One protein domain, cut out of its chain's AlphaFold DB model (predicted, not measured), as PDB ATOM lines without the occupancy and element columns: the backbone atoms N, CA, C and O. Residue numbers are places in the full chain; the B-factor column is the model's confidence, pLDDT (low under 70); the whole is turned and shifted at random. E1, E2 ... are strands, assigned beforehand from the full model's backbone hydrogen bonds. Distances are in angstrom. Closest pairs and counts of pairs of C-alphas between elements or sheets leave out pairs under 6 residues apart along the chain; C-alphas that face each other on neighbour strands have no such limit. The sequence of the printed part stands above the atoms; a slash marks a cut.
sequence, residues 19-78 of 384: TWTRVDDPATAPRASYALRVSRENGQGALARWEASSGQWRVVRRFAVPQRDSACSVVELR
ATOM      1  N   THR A  19     147.588 122.043 148.127       59.44
ATOM      2  CA  THR A  19     148.143 122.858 149.212       59.44
ATOM      3  C   THR A  19     148.500 121.918 150.347       59.44
ATOM      4  O   THR A  19     147.651 121.148 150.785       59.44
ATOM      5  N   TRP A  20     149.745 121.970 150.806       64.88
ATOM      6  CA  TRP A  20     150.181 121.221 151.977       64.88
ATOM      7  C   TRP A  20     150.175 122.152 153.182       64.88
ATOM      8  O   TRP A  20     150.878 123.163 153.182       64.88
ATOM      9  N   THR A  21     149.415 121.808 154.214       69.69
ATOM     10  CA  THR A  21     149.396 122.526 155.490       69.69
ATOM     11  C   THR A  21     149.733 121.567 156.621       69.69
ATOM     12  O   THR A  21     149.222 120.450 156.691       69.69
ATOM     13  N   ARG A  22     150.638 121.985 157.508       76.94
ATOM     14  CA  ARG A  22     150.855 121.291 158.779       76.94
ATOM     15  C   ARG A  22     149.797 121.787 159.756       76.94
ATOM     16  O   ARG A  22     149.518 122.984 159.775       76.94
ATOM     17  N   VAL A  23     149.190 120.870 160.495       76.50
ATOM     18  CA  VAL A  23     148.089 121.180 161.406       76.50
ATOM     19  C   VAL A  23     148.382 120.533 162.748       76.50
ATOM     20  O   VAL A  23     148.838 119.390 162.785       76.50
ATOM     21  N   ASP A  24     148.147 121.271 163.827       75.25
ATOM     22  CA  ASP A  24     148.403 120.793 165.188       75.25
ATOM     23  C   ASP A  24     147.246 119.926 165.701       75.25
ATOM     24  O   ASP A  24     147.471 118.925 166.378       75.25
ATOM     25  N   ASP A  25     146.015 120.252 165.300       72.94
ATOM     26  CA  ASP A  25     144.822 119.468 165.610       72.94
ATOM     27  C   ASP A  25     144.497 118.449 164.491       72.94
ATOM     28  O   ASP A  25     144.227 118.826 163.343       72.94
ATOM     29  N   PRO A  26     144.478 117.136 164.786       66.56
ATOM     30  CA  PRO A  26     144.126 116.111 163.812       66.56
ATOM     31  C   PRO A  26     142.653 116.155 163.381       66.56
ATOM     32  O   PRO A  26     142.346 115.637 162.305       66.56
ATOM     33  N   ALA A  27     141.742 116.747 164.159       66.00
ATOM     34  CA  ALA A  27     140.319 116.826 163.829       66.00
ATOM     35  C   ALA A  27     139.972 117.957 162.847       66.00
ATOM     36  O   ALA A  27     138.860 117.983 162.318       66.00
ATOM     37  N   THR A  28     140.918 118.853 162.554       61.25
ATOM     38  CA  THR A  28     140.680 120.027 161.714       61.25
ATOM     39  C   THR A  28     140.072 119.650 160.360       61.25
ATOM     40  O   THR A  28     140.599 118.816 159.612       61.25
ATOM     41  N   ALA A  29     138.943 120.289 160.046       48.81
ATOM     42  CA  ALA A  29     138.260 120.126 158.776       48.81
ATOM     43  C   ALA A  29     139.058 120.816 157.653       48.81
ATOM     44  O   ALA A  29     139.482 121.967 157.807       48.81
ATOM     45  N   PRO A  30     139.273 120.143 156.514       57.00
ATOM     46  CA  PRO A  30     139.979 120.727 155.390       57.00
ATOM     47  C   PRO A  30     139.115 121.791 154.717       57.00
ATOM     48  O   PRO A  30     137.894 121.664 154.602       57.00
ATOM     49  N   ARG A  31     139.756 122.819 154.162       51.31
ATOM     50  CA  ARG A  31     139.074 123.781 153.300       51.31
ATOM     51  C   ARG A  31     138.658 123.134 151.991       51.31
ATOM     52  O   ARG A  31     137.719 123.631 151.391       51.31
ATOM     53  N   ALA A  32     139.318 122.076 151.509       47.72
ATOM     54  CA  ALA A  32     138.966 121.356 150.278       47.72
ATOM     55  C   ALA A  32     138.095 120.117 150.543       47.72
ATOM     56  O   ALA A  32     138.331 119.374 151.487       47.72
ATOM     57  N   SER A  33     137.126 119.856 149.663       46.34
ATOM     58  CA  SER A  33     136.220 118.707 149.775       46.34
ATOM     59  C   SER A  33     136.856 117.369 149.402       46.34
ATOM     60  O   SER A  33     136.422 116.337 149.904       46.34
ATOM     61  N   TYR A  34     137.924 117.378 148.598       51.75
ATOM     62  CA  TYR A  34     138.887 116.280 148.599       51.75
ATOM     63  C   TYR A  34     140.161 116.763 149.261       51.75
ATOM     64  O   TYR A  34     140.912 117.583 148.721       51.75
ATOM     65  N   ALA A  35     140.402 116.204 150.432       59.50
ATOM     66  CA  ALA A  35     141.644 116.360 151.143       59.50
ATOM     67  C   ALA A  35     142.126 114.995 151.623       59.50
ATOM     68  O   ALA A  35     141.339 114.080 151.894       59.50
ATOM     69  N   LEU A  36     143.442 114.874 151.703       75.50
ATOM     70  CA  LEU A  36     144.120 113.740 152.303       75.50
ATOM     71  C   LEU A  36     144.806 114.234 153.568       75.50
ATOM     72  O   LEU A  36     145.515 115.234 153.537       75.50
ATOM     73  N   ARG A  37     144.615 113.535 154.676       81.81
ATOM     74  CA  ARG A  37     145.332 113.774 155.921       81.81
ATOM     75  C   ARG A  37     146.363 112.680 156.090       81.81
ATOM     76  O   ARG A  37     146.038 111.497 156.016       81.81
ATOM     77  N   VAL A  38     147.597 113.087 156.333       83.12
ATOM     78  CA  VAL A  38     148.690 112.205 156.721       83.12
ATOM     79  C   VAL A  38     149.013 112.524 158.169       83.12
ATOM     80  O   VAL A  38     149.454 113.632 158.471       83.12
ATOM     81  N   SER A  39     148.778 111.572 159.064       86.31
ATOM     82  CA  SER A  39     149.173 111.684 160.466       86.31
ATOM     83  C   SER A  39     150.253 110.665 160.801       86.31
ATOM     84  O   SER A  39     150.287 109.570 160.240       86.31
ATOM     85  N   ARG A  40     151.146 111.044 161.712       85.19
ATOM     86  CA  ARG A  40     152.117 110.169 162.365       85.19
ATOM     87  C   ARG A  40     151.886 110.243 163.864       85.19
ATOM     88  O   ARG A  40     151.944 111.334 164.428       85.19
ATOM     89  N   GLU A  41     151.683 109.090 164.483       82.00
ATOM     90  CA  GLU A  41     151.450 108.954 165.914       82.00
ATOM     91  C   GLU A  41     152.002 107.607 166.401       82.00
ATOM     92  O   GLU A  41     151.732 106.569 165.802       82.00
ATOM     93  N   ASN A  42     152.821 107.617 167.458       77.81
ATOM     94  CA  ASN A  42     153.291 106.415 168.166       77.81
ATOM     95  C   ASN A  42     153.847 105.289 167.266       77.81
ATOM     96  O   ASN A  42     153.523 104.116 167.432       77.81
ATOM     97  N   GLY A  43     154.688 105.639 166.287       78.50
ATOM     98  CA  GLY A  43     155.298 104.665 165.366       78.50
ATOM     99  C   GLY A  43     154.362 104.144 164.262       78.50
ATOM    100  O   GLY A  43     154.749 103.284 163.468       78.50
ATOM    101  N   GLN A  44     153.142 104.679 164.166       82.62
ATOM    102  CA  GLN A  44     152.195 104.395 163.093       82.62
ATOM    103  C   GLN A  44     151.847 105.659 162.305       82.62
ATOM    104  O   GLN A  44     151.606 106.737 162.844       82.62
ATOM    105  N   GLY A  45     151.834 105.524 160.985       85.12
ATOM    106  CA  GLY A  45     151.332 106.514 160.049       85.12
ATOM    107  C   GLY A  45     149.936 106.138 159.577       85.12
ATOM    108  O   GLY A  45     149.665 104.967 159.297       85.12
ATOM    109  N   ALA A  46     149.050 107.119 159.450       85.88
ATOM    110  CA  ALA A  46     147.730 106.934 158.867       85.88
ATOM    111  C   ALA A  46     147.514 107.909 157.707       85.88
ATOM    112  O   ALA A  46     147.710 109.117 157.838       85.88
ATOM    113  N   LEU A  47     147.076 107.368 156.573       81.62
ATOM    114  CA  LEU A  47     146.515 108.128 155.465       81.62
ATOM    115  C   LEU A  47     144.992 108.082 155.587       81.62
ATOM    116  O   LEU A  47     144.387 107.013 155.467       81.62
ATOM    117  N   ALA A  48     144.373 109.234 155.807       81.38
ATOM    118  CA  ALA A  48     142.928 109.396 155.831       81.38
ATOM    119  C   ALA A  48     142.459 110.277 154.670       81.38
ATOM    120  O   ALA A  48     143.137 111.220 154.274       81.38
ATOM    121  N   ARG A  49     141.289 109.966 154.119       77.62
ATOM    122  CA  ARG A  49     140.589 110.782 153.129       77.62
ATOM    123  C   ARG A  49     139.455 111.511 153.830       77.62
ATOM    124  O   ARG A  49     138.761 110.910 154.646       77.62
ATOM    125  N   TRP A  50     139.256 112.778 153.496       72.62
ATOM    126  CA  TRP A  50     138.083 113.511 153.948       72.62
ATOM    127  C   TRP A  50     136.836 112.907 153.304       72.62
ATOM    128  O   TRP A  50     136.712 112.882 152.077       72.62
ATOM    129  N   GLU A  51     135.946 112.357 154.121       64.56
ATOM    130  CA  GLU A  51     134.633 111.916 153.689       64.56
ATOM    131  C   GLU A  51     133.674 113.043 153.999       64.56
ATOM    132  O   GLU A  51     133.195 113.243 155.113       64.56
ATOM    133  N   ALA A  52     133.494 113.857 152.976       50.84
ATOM    134  CA  ALA A  52     132.842 115.121 153.146       50.84
ATOM    135  C   ALA A  52     131.373 114.881 153.593       50.84
ATOM    136  O   ALA A  52     130.901 115.550 154.512       50.84
ATOM    137  N   SER A  53     130.690 113.859 153.063       48.41
ATOM    138  CA  SER A  53     129.271 113.586 153.343       48.41
ATOM    139  C   SER A  53     128.980 113.298 154.818       48.41
ATOM    140  O   SER A  53     127.867 113.524 155.277       48.41
ATOM    141  N   SER A  54     129.974 112.798 155.554       55.34
ATOM    142  CA  SER A  54     129.902 112.521 156.990       55.34
ATOM    143  C   SER A  54     130.643 113.559 157.837       55.34
ATOM    144  O   SER A  54     130.567 113.504 159.062       55.34
ATOM    145  N   GLY A  55     131.369 114.497 157.214       58.28
ATOM    146  CA  GLY A  55     132.215 115.469 157.907       58.28
ATOM    147  C   GLY A  55     133.357 114.822 158.693       58.28
ATOM    148  O   GLY A  55     133.787 115.367 159.706       58.28
ATOM    149  N   GLN A  56     133.819 113.638 158.273       75.31
ATOM    150  CA  GLN A  56     134.783 112.839 159.028       75.31
ATOM    151  C   GLN A  56     135.979 112.398 158.183       75.31
ATOM    152  O   GLN A  56     135.915 112.192 156.970       75.31
ATOM    153  N   TRP A  57     137.111 112.205 158.858       71.81
ATOM    154  CA  TRP A  57     138.308 111.627 158.260       71.81
ATOM    155  C   TRP A  57     138.206 110.103 158.224       71.81
ATOM    156  O   TRP A  57     138.345 109.435 159.248       71.81
ATOM    157  N   ARG A  58     138.045 109.534 157.029       80.81
ATOM    158  CA  ARG A  58     138.030 108.084 156.832       80.81
ATOM    159  C   ARG A  58     139.436 107.565 156.574       80.81
ATOM    160  O   ARG A  58     140.058 107.905 155.568       80.81
ATOM    161  N   VAL A  59     139.952 106.725 157.468       85.12
ATOM    162  CA  VAL A  59     141.279 106.113 157.302       85.12
ATOM    163  C   VAL A  59     141.249 105.139 156.126       85.12
ATOM    164  O   VAL A  59     140.462 104.199 156.105       85.12
ATOM    165  N   VAL A  60     142.112 105.381 155.140       80.00
ATOM    166  CA  VAL A  60     142.238 104.559 153.929       80.00
ATOM    167  C   VAL A  60     143.343 103.525 154.104       80.00
ATOM    168  O   VAL A  60     143.212 102.392 153.653       80.00
ATOM    169  N   ARG A  61     144.448 103.909 154.752       77.56
ATOM    170  CA  ARG A  61     145.600 103.025 154.939       77.56
ATOM    171  C   ARG A  61     146.391 103.400 156.182       77.56
ATOM    172  O   ARG A  61     146.559 104.581 156.475       77.56
ATOM    173  N   ARG A  62     146.926 102.390 156.866       87.00
ATOM    174  CA  ARG A  62     147.935 102.546 157.920       87.00
ATOM    175  C   ARG A  62     149.265 101.959 157.456       87.00
ATOM    176  O   ARG A  62     149.281 101.023 156.657       87.00
ATOM    177  N   PHE A  63     150.367 102.537 157.910       81.81
ATOM    178  CA  PHE A  63     151.723 102.104 157.573       81.81
ATOM    179  C   PHE A  63     152.667 102.342 158.755       81.81
ATOM    180  O   PHE A  63     152.425 103.223 159.574       81.81
ATOM    181  N   ALA A  64     153.730 101.547 158.868       82.75
ATOM    182  CA  ALA A  64     154.723 101.713 159.928       82.75
ATOM    183  C   ALA A  64     155.603 102.943 159.655       82.75
ATOM    184  O   ALA A  64     155.981 103.196 158.509       82.75
ATOM    185  N   VAL A  65     155.925 103.710 160.698       80.88
ATOM    186  CA  VAL A  65     156.780 104.903 160.604       80.88
ATOM    187  C   VAL A  65     157.774 104.888 161.770       80.88
ATOM    188  O   VAL A  65     157.384 104.501 162.868       80.88
ATOM    189  N   PRO A  66     159.040 105.309 161.587       79.75
ATOM    190  CA  PRO A  66     159.986 105.411 162.697       79.75
ATOM    191  C   PRO A  66     159.417 106.260 163.839       79.75
ATOM    192  O   PRO A  66     158.805 107.301 163.575       79.75
ATOM    193  N   GLN A  67     159.634 105.833 165.087       76.25
ATOM    194  CA  GLN A  67     159.250 106.612 166.266       76.25
ATOM    195  C   GLN A  67     159.935 107.984 166.211       76.25
ATOM    196  O   GLN A  67     161.157 108.102 166.261       76.25
ATOM    197  N   ARG A  68     159.114 109.012 166.009       73.31
ATOM    198  CA  ARG A  68     159.441 110.439 165.947       73.31
ATOM    199  C   ARG A  68     158.206 111.211 166.416       73.31
ATOM    200  O   ARG A  68     157.119 110.633 166.444       73.31
ATOM    201  N   ASP A  69     158.369 112.503 166.690       71.94
ATOM    202  CA  ASP A  69     157.304 113.403 167.160       71.94
ATOM    203  C   ASP A  69     155.995 113.263 166.381       71.94
ATOM    204  O   ASP A  69     155.995 113.033 165.163       71.94
ATOM    205  N   SER A  70     154.865 113.441 167.061       78.50
ATOM    206  CA  SER A  70     153.564 113.460 166.403       78.50
ATOM    207  C   SER A  70     153.498 114.602 165.384       78.50
ATOM    208  O   SER A  70     154.008 115.707 165.582       78.50
ATOM    209  N   ALA A  71     152.934 114.311 164.216       81.44
ATOM    210  CA  ALA A  71     152.757 115.315 163.177       81.44
ATOM    211  C   ALA A  71     151.527 114.986 162.344       81.44
ATOM    212  O   ALA A  71     151.366 113.855 161.882       81.44
ATOM    213  N   CYS A  72     150.693 115.993 162.109       81.12
ATOM    214  CA  CYS A  72     149.567 115.913 161.200       81.12
ATOM    215  C   CYS A  72     149.774 116.902 160.048       81.12
ATOM    216  O   CYS A  72     150.251 118.026 160.218       81.12
ATOM    217  N   SER A  73     149.484 116.458 158.834       77.00
ATOM    218  CA  SER A  73     149.514 117.290 157.641       77.00
ATOM    219  C   SER A  73     148.280 117.030 156.803       77.00
ATOM    220  O   SER A  73     147.899 115.880 156.580       77.00
ATOM    221  N   VAL A  74     147.674 118.104 156.318       70.88
ATOM    222  CA  VAL A  74     146.529 118.067 155.419       70.88
ATOM    223  C   VAL A  74     146.998 118.500 154.034       70.88
ATOM    224  O   VAL A  74     147.646 119.529 153.854       70.88
ATOM    225  N   VAL A  75     146.690 117.670 153.047       68.94
ATOM    226  CA  VAL A  75     146.939 117.907 151.631       68.94
ATOM    227  C   VAL A  75     145.595 118.193 150.979       68.94
ATOM    228  O   VAL A  75     144.775 117.296 150.779       68.94
ATOM    229  N   GLU A  76     145.362 119.460 150.669       59.56
ATOM    230  CA  GLU A  76     144.133 119.948 150.055       59.56
ATOM    231  C   GLU A  76     144.302 120.032 148.546       59.56
ATOM    232  O   GLU A  76     145.112 120.825 148.065       59.56
ATOM    233  N   LEU A  77     143.522 119.273 147.779       60.12
ATOM    234  CA  LEU A  77     143.536 119.414 146.327       60.12
ATOM    235  C   LEU A  77     142.795 120.703 145.944       60.12
ATOM    236  O   LEU A  77     141.606 120.871 146.227       60.12
ATOM    237  N   ARG A  78     143.496 121.653 145.318       49.50
ATOM    238  CA  ARG A  78     142.877 122.894 144.843       49.50
ATOM    239  C   ARG A  78     142.062 122.599 143.594       49.50
ATOM    240  O   ARG A  78     142.589 122.117 142.599       49.50
TER     241      ARG A  78
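What this domain is: This is residues 19 to 78 of the 384 residues of an uncharacterized protein of Rhodobacteraceae bacterium (UniProt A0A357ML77). The model is a single strongly twisted sheet of five antiparallel strands, with no named helix over either face; its strands' lines turn by 85 degrees from edge to edge. E5, the last strand along the chain, sits in the sheet between E1 and E2, and the long link of residues 24 to 34 joins those two. The sheet's order is E1 - E5 - E2 - E3 - E4, while along the chain the strands come as E1, E2, E3, E4, E5. The class is all strand, with 36 of the 60 printed residues in named elements. The whole is compact, with a radius of gyration of the C-alphas of 11.1 A, and elongated, spanning 32 by 19 by 17 A.

How they stand to each other: Start at the inner strand E2, residues 35 to 41, whose centre is the nearest to the mean of the C-alphas, at 2.2 A. It forms a hairpin with E3, residues 44 to 51; look at N 39 and O 46, 2.9 A apart, and N 48 and O 37, 2.8 A. E3 forms a second hairpin with the edge strand E4, residues 56 to 64, where N 47 and O 61 are 2.8 A apart. E4 bends by 60 degrees at residue 60. E2, E3 and E4 are a meander, each strand the antiparallel neighbour of the one before. On the other side of E2 from E3 you find E5, residues 71 to 77, antiparallel at 170 degrees, with N 38 and O 73 within hydrogen-bond range at 2.8 A. E2, E3, E4 and E5 make a Greek key, a meander of three whose first strand is the antiparallel neighbour of the fourth. The other edge strand, E1, residues 19 to 23, is the neighbour of E5, antiparallel at 153 degrees, with N 21 and O 74 within hydrogen-bond range at 2.9 A. E1 is apart from E3 and E4.

Where its parts are: Find C-alpha 35 at (141.644, 116.360, 151.143); from there E2 runs 19.2 A to C-alpha 41. E3 covers 21.3 A, and E4, the longest strand with 9 residues, 22.9 A to C-alpha 64 at (154.723, 101.713, 159.928). E5 measures 19.6 A and ends at C-alpha 77, at (143.536, 119.414, 146.327). E1 is 12.3 A long and begins at C-alpha 19, at (148.143, 122.858, 149.212).

The domain as a whole: The two C-alphas farthest apart are those of Ser 53 and Gln 67, at 33.4 A. The printed part, residues 19 to 78, has no cut. The link from E1 to E2, 11 residues, is long; those from E2 to E3 and from E3 to E4 are tight, and that from E4 to E5 is short. The mean pLDDT of the printed part is 71.3, and it is under 70 at residues 19 to 21, 26 to 35, 51 to 55 and 75 to 78.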